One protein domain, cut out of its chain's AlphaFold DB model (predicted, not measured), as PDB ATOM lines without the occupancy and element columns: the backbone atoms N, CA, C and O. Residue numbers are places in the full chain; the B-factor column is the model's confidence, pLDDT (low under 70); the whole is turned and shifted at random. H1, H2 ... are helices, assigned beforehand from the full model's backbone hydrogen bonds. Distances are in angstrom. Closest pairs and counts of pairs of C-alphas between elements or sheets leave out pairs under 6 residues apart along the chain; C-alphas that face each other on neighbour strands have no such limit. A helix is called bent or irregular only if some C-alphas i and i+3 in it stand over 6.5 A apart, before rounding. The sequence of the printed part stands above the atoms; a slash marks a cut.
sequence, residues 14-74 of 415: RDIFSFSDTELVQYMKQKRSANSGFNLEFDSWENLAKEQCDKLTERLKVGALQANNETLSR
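What this domain is: This is residues 14 to 74 of the 415 residues of an uncharacterized protein of Madurella mycetomatis (UniProt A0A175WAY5). One long, straight helix, H3, makes the long axis, and a shorter helix, H2, packs steeply across one side of its later half. The small helix H1 is near both of them on that same side, and after H2 a long loop, residues 31 to 49, leads back along the length of H3 to the place where H3 begins. The printed part has 61 residues with three named helices, in the order H1, H2, H3, and no named strand; the class is all helix. The whole is compact, with a radius of gyration of the C-alphas of 12.0 A, and elongated, with spans of 38 by 20 by 16 A.

How they stand to each other: Begin with the longest helix, H3, residues 50 to 72, and look at its residues 60 to 67, which alone touch H2, residues 21 to 30. Here the closest C-alphas of the two helices, those of Val 25 and Gly 63, are 5.0 A apart. H2 and H3 run the same way at a steep tilt of 67 degrees, only just short of about perpendicular. Go next to H1, residues 14 to 18, which is close to H3 but not clearly touching it; their closest C-alphas, those of Phe 17 and Leu 56, are 7.5 A apart. H1 is also close to H2 but not clearly touching it, with the closest C-alphas, those of Ile 16 and Leu 24, 7.0 A apart. In the backbones of H1 and H2 every O i to N i+4 pair is within hydrogen-bond range; in H3, 18 of 19 are.

Where its parts are: Find C-alpha 50 at (111.517, 96.453, 118.159); from there H3 runs through 23 residues and 31.9 A to C-alpha 72 at (131.970, 78.449, 101.628). Turn back to C-alpha 21 at (121.454, 77.267, 116.834), where H2 begins; its 10 residues reach 14.4 A from first to last C-alpha. H1, five residues, starts at C-alpha 14 at (107.924, 81.557, 117.996) and ends at C-alpha 18. None of the three helices is bent or irregular.

The domain as a whole: Look to Asn 47 and Arg 74 for the two C-alphas farthest apart, 38.3 A. The printed part runs from residue 14 to residue 74 without a cut. The link from H1 to H2 is tight, with 2 residues, and the link from H2 to H3 is long, with 19 residues. The mean pLDDT of the printed part is 78.4, and you will find it under 70 at residues 35 to 36, 43 to 44 and 69 to 74, of which 69 to 72 belong to H3.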
ATOM      1  N   ARG A  14     107.682  82.312 116.757       77.56
ATOM      2  CA  ARG A  14     107.924  81.557 117.996       77.56
ATOM      3  C   ARG A  14     108.759  80.303 117.754       77.56
ATOM      4  O   ARG A  14     109.607  79.994 118.587       77.56
ATOM      5  N   ASP A  15     108.576  79.650 116.612       79.44
ATOM      6  CA  ASP A  15     109.306  78.434 116.267       79.44
ATOM      7  C   ASP A  15     110.790  78.757 116.027       79.44
ATOM      8  O   ASP A  15     111.664  78.088 116.575       79.44
ATOM      9  N   ILE A  16     111.098  79.869 115.351       77.92
ATOM     10  CA  ILE A  16     112.483  80.339 115.136       77.92
ATOM     11  C   ILE A  16     113.165  80.702 116.462       77.92
ATOM     12  O   ILE A  16     114.353  80.441 116.669       77.92
ATOM     13  N   PHE A  17     112.428  81.317 117.390       81.34
ATOM     14  CA  PHE A  17     112.956  81.578 118.728       81.34
ATOM     15  C   PHE A  17     113.159  80.292 119.539       81.34
ATOM     16  O   PHE A  17     114.044  80.262 120.395       81.34
ATOM     17  N   SER A  18     112.392  79.238 119.260       84.72
ATOM     18  CA  SER A  18     112.542  77.938 119.917       84.72
ATOM     19  C   SER A  18     113.657  77.069 119.335       84.72
ATOM     20  O   SER A  18     114.177  76.223 120.057       84.72
ATOM     21  N   PHE A  19     114.064  77.301 118.082       85.63
ATOM     22  CA  PHE A  19     115.177  76.578 117.469       85.63
ATOM     23  C   PHE A  19     116.442  76.709 118.308       85.63
ATOM     24  O   PHE A  19     116.786  77.794 118.775       85.63
ATOM     25  N   SER A  20     117.164  75.612 118.469       87.25
ATOM     26  CA  SER A  20     118.588  75.629 118.782       87.25
ATOM     27  C   SER A  20     119.378  76.247 117.624       87.25
ATOM     28  O   SER A  20     118.902  76.314 116.487       87.25
ATOM     29  N   ASP A  21     120.607  76.685 117.884       85.15
ATOM     30  CA  ASP A  21     121.454  77.267 116.834       85.15
ATOM     31  C   ASP A  21     121.688  76.264 115.686       85.15
ATOM     32  O   ASP A  21     121.651  76.629 114.513       85.15
ATOM     33  N   THR A  22     121.792  74.970 116.009       85.79
ATOM     34  CA  THR A  22     121.907  73.881 115.029       85.79
ATOM     35  C   THR A  22     120.658  73.738 114.153       85.79
ATOM     36  O   THR A  22     120.774  73.571 112.937       85.79
ATOM     37  N   GLU A  23     119.461  73.807 114.742       89.15
ATOM     38  CA  GLU A  23     118.195  73.731 113.999       89.15
ATOM     39  C   GLU A  23     118.016  74.943 113.085       89.15
ATOM     40  O   GLU A  23     117.609  74.790 111.932       89.15
ATOM     41  N   LEU A  24     118.400  76.132 113.556       87.52
ATOM     42  CA  LEU A  24     118.365  77.348 112.755       87.52
ATOM     43  C   LEU A  24     119.277  77.246 111.530       87.52
ATOM     44  O   LEU A  24     118.850  77.551 110.417       87.52
ATOM     45  N   VAL A  25     120.507  76.760 111.706       86.76
ATOM     46  CA  VAL A  25     121.443  76.546 110.593       86.76
ATOM     47  C   VAL A  25     120.890  75.549 109.576       86.76
ATOM     48  O   VAL A  25     120.975  75.793 108.371       86.76
ATOM     49  N   GLN A  26     120.299  74.440 110.029       87.03
ATOM     50  CA  GLN A  26     119.688  73.448 109.135       87.03
ATOM     51  C   GLN A  26     118.499  74.023 108.362       87.03
ATOM     52  O   GLN A  26     118.407  73.851 107.145       87.03
ATOM     53  N   TYR A  27     117.634  74.773 109.040       86.93
ATOM     54  CA  TYR A  27     116.507  75.448 108.408       86.93
ATOM     55  C   TYR A  27     116.964  76.448 107.336       86.93
ATOM     56  O   TYR A  27     116.450  76.450 106.217       86.93
ATOM     57  N   MET A  28     117.985  77.254 107.634       86.92
ATOM     58  CA  MET A  28     118.532  78.211 106.670       86.92
ATOM     59  C   MET A  28     119.180  77.508 105.473       86.92
ATOM     60  O   MET A  28     118.967  77.929 104.338       86.92
ATOM     61  N   LYS A  29     119.886  76.388 105.673       85.16
ATOM     62  CA  LYS A  29     120.394  75.567 104.558       85.16
ATOM     63  C   LYS A  29     119.269  75.076 103.646       85.16
ATOM     64  O   LYS A  29     119.419  75.126 102.428       85.16
ATOM     65  N   GLN A  30     118.146  74.643 104.220       85.89
ATOM     66  CA  GLN A  30     116.989  74.158 103.463       85.89
ATOM     67  C   GLN A  30     116.302  75.269 102.654       85.89
ATOM     68  O   GLN A  30     115.765  75.011 101.580       85.89
ATOM     69  N   LYS A  31     116.317  76.505 103.159       84.78
ATOM     70  CA  LYS A  31     115.688  77.675 102.529       84.78
ATOM     71  C   LYS A  31     116.644  78.504 101.667       84.78
ATOM     72  O   LYS A  31     116.310  79.625 101.283       84.78
ATOM     73  N   ARG A  32     117.831  77.985 101.349       81.45
ATOM     74  CA  ARG A  32     118.789  78.690 100.495       81.45
ATOM     75  C   ARG A  32     118.302  78.735  99.039       81.45
ATOM     76  O   ARG A  32     117.898  77.727  98.470       81.45
ATOM     77  N   SER A  33     118.397  79.911  98.432       75.86
ATOM     78  CA  SER A  33     118.164  80.165  97.010       75.86
ATOM     79  C   SER A  33     119.441  79.956  96.179       75.86
ATOM     80  O   SER A  33     120.559  80.010  96.694       75.86
ATOM     81  N   ALA A  34     119.292  79.760  94.865       72.18
ATOM     82  CA  ALA A  34     120.406  79.589  93.927       72.18
ATOM     83  C   ALA A  34     121.383  80.786  93.893       72.18
ATOM     84  O   ALA A  34     122.540  80.624  93.520       72.18
ATOM     85  N   ASN A  35     120.941  81.972  94.320       68.47
ATOM     86  CA  ASN A  35     121.746  83.195  94.413       68.47
ATOM     87  C   ASN A  35     122.430  83.391  95.782       68.47
ATOM     88  O   ASN A  35     122.772  84.517  96.133       68.47
ATOM     89  N   SER A  36     122.577  82.334  96.587       67.27
ATOM     90  CA  SER A  36     123.128  82.383  97.955       67.27
ATOM     91  C   SER A  36     122.304  83.180  98.981       67.27
ATOM     92  O   SER A  36     122.719  83.285 100.134       67.27
ATOM     93  N   GLY A  37     121.127  83.692  98.609       75.52
ATOM     94  CA  GLY A  37     120.164  84.271  99.545       75.52
ATOM     95  C   GLY A  37     119.376  83.206 100.314       75.52
ATOM     96  O   GLY A  37     119.405  82.024  99.969       75.52
ATOM     97  N   PHE A  38     118.629  83.621 101.338       80.93
ATOM     98  CA  PHE A  38     117.722  82.755 102.098       80.93
ATOM     99  C   PHE A  38     116.281  83.211 101.882       80.93
ATOM    100  O   PHE A  38     115.963  84.366 102.156       80.93
ATOM    101  N   ASN A  39     115.418  82.319 101.396       79.05
ATOM    102  CA  ASN A  39     114.012  82.631 101.172       79.05
ATOM    103  C   ASN A  39     113.185  82.155 102.365       79.05
ATOM    104  O   ASN A  39     112.773  80.994 102.452       79.05
ATOM    105  N   LEU A  40     113.037  83.050 103.336       79.18
ATOM    106  CA  LEU A  40     112.411  82.751 104.609       79.18
ATOM    107  C   LEU A  40     110.981  83.300 104.621       79.18
ATOM    108  O   LEU A  40     110.774  84.509 104.592       79.18
ATOM    109  N   GLU A  41     109.995  82.406 104.662       70.28
ATOM    110  CA  GLU A  41     108.580  82.774 104.735       70.28
ATOM    111  C   GLU A  41     108.095  82.695 106.182       70.28
ATOM    112  O   GLU A  41     108.025  81.608 106.764       70.28
ATOM    113  N   PHE A  42     107.752  83.851 106.749       71.52
ATOM    114  CA  PHE A  42     107.255  83.983 108.114       71.52
ATOM    115  C   PHE A  42     105.958  84.785 108.128       71.52
ATOM    116  O   PHE A  42     105.903  85.893 107.592       71.52
ATOM    117  N   ASP A  43     104.934  84.270 108.803       67.50
ATOM    118  CA  ASP A  43     103.750  85.069 109.115       67.50
ATOM    119  C   ASP A  43     104.013  85.921 110.374       67.50
ATOM    120  O   ASP A  43     104.674  85.487 111.320       67.50
ATOM    121  N   SER A  44     103.410  87.114 110.429       67.42
ATOM    122  CA  SER A  44     103.333  87.987 111.621       67.42
ATOM    123  C   SER A  44     104.605  88.742 112.048       67.42
ATOM    124  O   SER A  44     104.675  89.191 113.194       67.42
ATOM    125  N   TRP A  45     105.593  88.936 111.167       73.05
ATOM    126  CA  TRP A  45     106.810  89.701 111.510       73.05
ATOM    127  C   TRP A  45     106.542  91.195 111.731       73.05
ATOM    128  O   TRP A  45     107.213  91.832 112.538       73.05
ATOM    129  N   GLU A  46     105.494  91.723 111.099       70.47
ATOM    130  CA  GLU A  46     105.051  93.118 111.210       70.47
ATOM    131  C   GLU A  46     104.551  93.492 112.621       70.47
ATOM    132  O   GLU A  46     104.515  94.668 112.970       70.47
ATOM    133  N   ASN A  47     104.201  92.501 113.454       75.15
ATOM    134  CA  ASN A  47     103.643  92.707 114.799       75.15
ATOM    135  C   ASN A  47     104.679  92.564 115.930       75.15
ATOM    136  O   ASN A  47     104.311  92.549 117.107       75.15
ATOM    137  N   LEU A  48     105.963  92.406 115.603       75.71
ATOM    138  CA  LEU A  48     107.024  92.247 116.596       75.71
ATOM    139  C   LEU A  48     107.398  93.587 117.239       75.71
ATOM    140  O   LEU A  48     107.565  94.605 116.567       75.71
ATOM    141  N   ALA A  49     107.602  93.577 118.558       83.49
ATOM    142  CA  ALA A  49     108.234  94.705 119.235       83.49
ATOM    143  C   ALA A  49     109.673  94.885 118.720       83.49
ATOM    144  O   ALA A  49     110.349  93.899 118.418       83.49
ATOM    145  N   LYS A  50     110.173  96.128 118.677       80.82
ATOM    146  CA  LYS A  50     111.517  96.453 118.159       80.82
ATOM    147  C   LYS A  50     112.621  95.568 118.756       80.82
ATOM    148  O   LYS A  50     113.424  95.016 118.018       80.82
ATOM    149  N   GLU A  51     112.588  95.342 120.069       81.20
ATOM    150  CA  GLU A  51     113.545  94.465 120.762       81.20
ATOM    151  C   GLU A  51     113.519  93.016 120.248       81.20
ATOM    152  O   GLU A  51     114.553  92.353 120.168       81.20
ATOM    153  N   GLN A  52     112.340  92.505 119.878       82.26
ATOM    154  CA  GLN A  52     112.205  91.165 119.313       82.26
ATOM    155  C   GLN A  52     112.689  91.120 117.860       82.26
ATOM    156  O   GLN A  52     113.314  90.131 117.477       82.26
ATOM    157  N   CYS A  53     112.460  92.177 117.075       80.82
ATOM    158  CA  CYS A  53     113.024  92.312 115.730       80.82
ATOM    159  C   CYS A  53     114.554  92.326 115.757       80.82
ATOM    160  O   CYS A  53     115.181  91.595 114.990       80.82
ATOM    161  N   ASP A  54     115.153  93.102 116.662       80.08
ATOM    162  CA  ASP A  54     116.608  93.193 116.805       80.08
ATOM    163  C   ASP A  54     117.184  91.821 117.191       80.08
ATOM    164  O   ASP A  54     118.109  91.316 116.551       80.08
ATOM    165  N   LYS A  55     116.560  91.141 118.164       85.03
ATOM    166  CA  LYS A  55     116.968  89.793 118.584       85.03
ATOM    167  C   LYS A  55     116.837  88.755 117.465       85.03
ATOM    168  O   LYS A  55     117.711  87.903 117.320       85.03
ATOM    169  N   LEU A  56     115.752  88.800 116.689       85.97
ATOM    170  CA  LEU A  56     115.545  87.912 115.543       85.97
ATOM    171  C   LEU A  56     116.595  88.168 114.455       85.97
ATOM    172  O   LEU A  56     117.168  87.219 113.927       85.97
ATOM    173  N   THR A  57     116.876  89.438 114.163       84.17
ATOM    174  CA  THR A  57     117.866  89.864 113.167       84.17
ATOM    175  C   THR A  57     119.252  89.338 113.514       84.17
ATOM    176  O   THR A  57     119.893  88.711 112.672       84.17
ATOM    177  N   GLU A  58     119.695  89.519 114.759       84.94
ATOM    178  CA  GLU A  58     120.991  89.001 115.209       84.94
ATOM    179  C   GLU A  58     121.058  87.477 115.113       84.94
ATOM    180  O   GLU A  58     122.035  86.917 114.611       84.94
ATOM    181  N   ARG A  59     119.980  86.784 115.489       87.58
ATOM    182  CA  ARG A  59     119.938  85.326 115.392       87.58
ATOM    183  C   ARG A  59     120.022  84.832 113.945       87.58
ATOM    184  O   ARG A  59     120.774  83.903 113.656       87.58
ATOM    185  N   LEU A  60     119.288  85.468 113.031       88.57
ATOM    186  CA  LEU A  60     119.320  85.151 111.603       88.57
ATOM    187  C   LEU A  60     120.678  85.472 110.975       88.57
ATOM    188  O   LEU A  60     121.152  84.684 110.162       88.57
ATOM    189  N   LYS A  61     121.343  86.567 111.367       85.20
ATOM    190  CA  LYS A  61     122.714  86.867 110.921       85.20
ATOM    191  C   LYS A  61     123.684  85.759 111.323       85.20
ATOM    192  O   LYS A  61     124.431  85.274 110.477       85.20
ATOM    193  N   VAL A  62     123.646  85.323 112.586       83.42
ATOM    194  CA  VAL A  62     124.503  84.232 113.084       83.42
ATOM    195  C   VAL A  62     124.211  82.924 112.346       83.42
ATOM    196  O   VAL A  62     125.142  82.274 111.865       83.42
ATOM    197  N   GLY A  63     122.933  82.564 112.184       84.80
ATOM    198  CA  GLY A  63     122.527  81.368 111.442       84.80
ATOM    199  C   GLY A  63     122.945  81.410 109.968       84.80
ATOM    200  O   GLY A  63     123.473  80.426 109.449       84.80
ATOM    201  N   ALA A  64     122.791  82.560 109.303       83.48
ATOM    202  CA  ALA A  64     123.209  82.777 107.919       83.48
ATOM    203  C   ALA A  64     124.724  82.647 107.768       83.48
ATOM    204  O   ALA A  64     125.193  81.973 106.853       83.48
ATOM    205  N   LEU A  65     125.491  83.255 108.678       80.60
ATOM    206  CA  LEU A  65     126.947  83.148 108.712       80.60
ATOM    207  C   LEU A  65     127.392  81.697 108.884       80.60
ATOM    208  O   LEU A  65     128.261  81.250 108.148       80.60
ATOM    209  N   GLN A  66     126.786  80.938 109.797       82.21
ATOM    210  CA  GLN A  66     127.122  79.525 110.001       82.21
ATOM    211  C   GLN A  66     126.725  78.654 108.795       82.21
ATOM    212  O   GLN A  66     127.543  77.870 108.306       82.21
ATOM    213  N   ALA A  67     125.523  78.844 108.242       81.52
ATOM    214  CA  ALA A  67     125.067  78.147 107.036       81.52
ATOM    215  C   ALA A  67     125.934  78.475 105.804       81.52
ATOM    216  O   ALA A  67     126.193  77.606 104.960       81.52
ATOM    217  N   ASN A  68     126.420  79.715 105.699       75.72
ATOM    218  CA  ASN A  68     127.360  80.144 104.669       75.72
ATOM    219  C   ASN A  68     128.759  79.595 104.918       75.72
ATOM    220  O   ASN A  68     129.311  79.008 103.998       75.72
ATOM    221  N   ASN A  69     129.299  79.681 106.130       69.31
ATOM    222  CA  ASN A  69     130.635  79.189 106.455       69.31
ATOM    223  C   ASN A  69     130.781  77.697 106.160       69.31
ATOM    224  O   ASN A  69     131.767  77.311 105.545       69.31
ATOM    225  N   GLU A  70     129.795  76.859 106.485       63.19
ATOM    226  CA  GLU A  70     129.865  75.429 106.147       63.19
ATOM    227  C   GLU A  70     129.847  75.150 104.635       63.19
ATOM    228  O   GLU A  70     130.371  74.133 104.187       63.19
ATOM    229  N   THR A  71     129.276  76.050 103.831       55.51
ATOM    230  CA  THR A  71     129.206  75.872 102.370       55.51
ATOM    231  C   THR A  71     130.382  76.529 101.652       55.51
ATOM    232  O   THR A  71     130.930  75.949 100.724       55.51
ATOM    233  N   LEU A  72     130.804  77.708 102.111       53.19
ATOM    234  CA  LEU A  72     131.970  78.449 101.628       53.19
ATOM    235  C   LEU A  72     133.283  77.767 102.026       53.19
ATOM    236  O   LEU A  72     134.304  77.983 101.380       53.19
ATOM    237  N   SER A  73     133.259  76.921 103.059       49.24
ATOM    238  CA  SER A  73     134.391  76.056 103.410       49.24
ATOM    239  C   SER A  73     134.484  74.816 102.532       49.24
ATOM    240  O   SER A  73     135.467  74.087 102.642       49.24
ATOM    241  N   ARG A  74     133.490  74.541 101.674       51.76
ATOM    242  CA  ARG A  74     133.628  73.475 100.688       51.76
ATOM    243  C   ARG A  74     134.578  74.011  99.616       51.76
ATOM    244  O   ARG A  74     134.221  74.987  98.954       51.76
TER     245      ARG A  74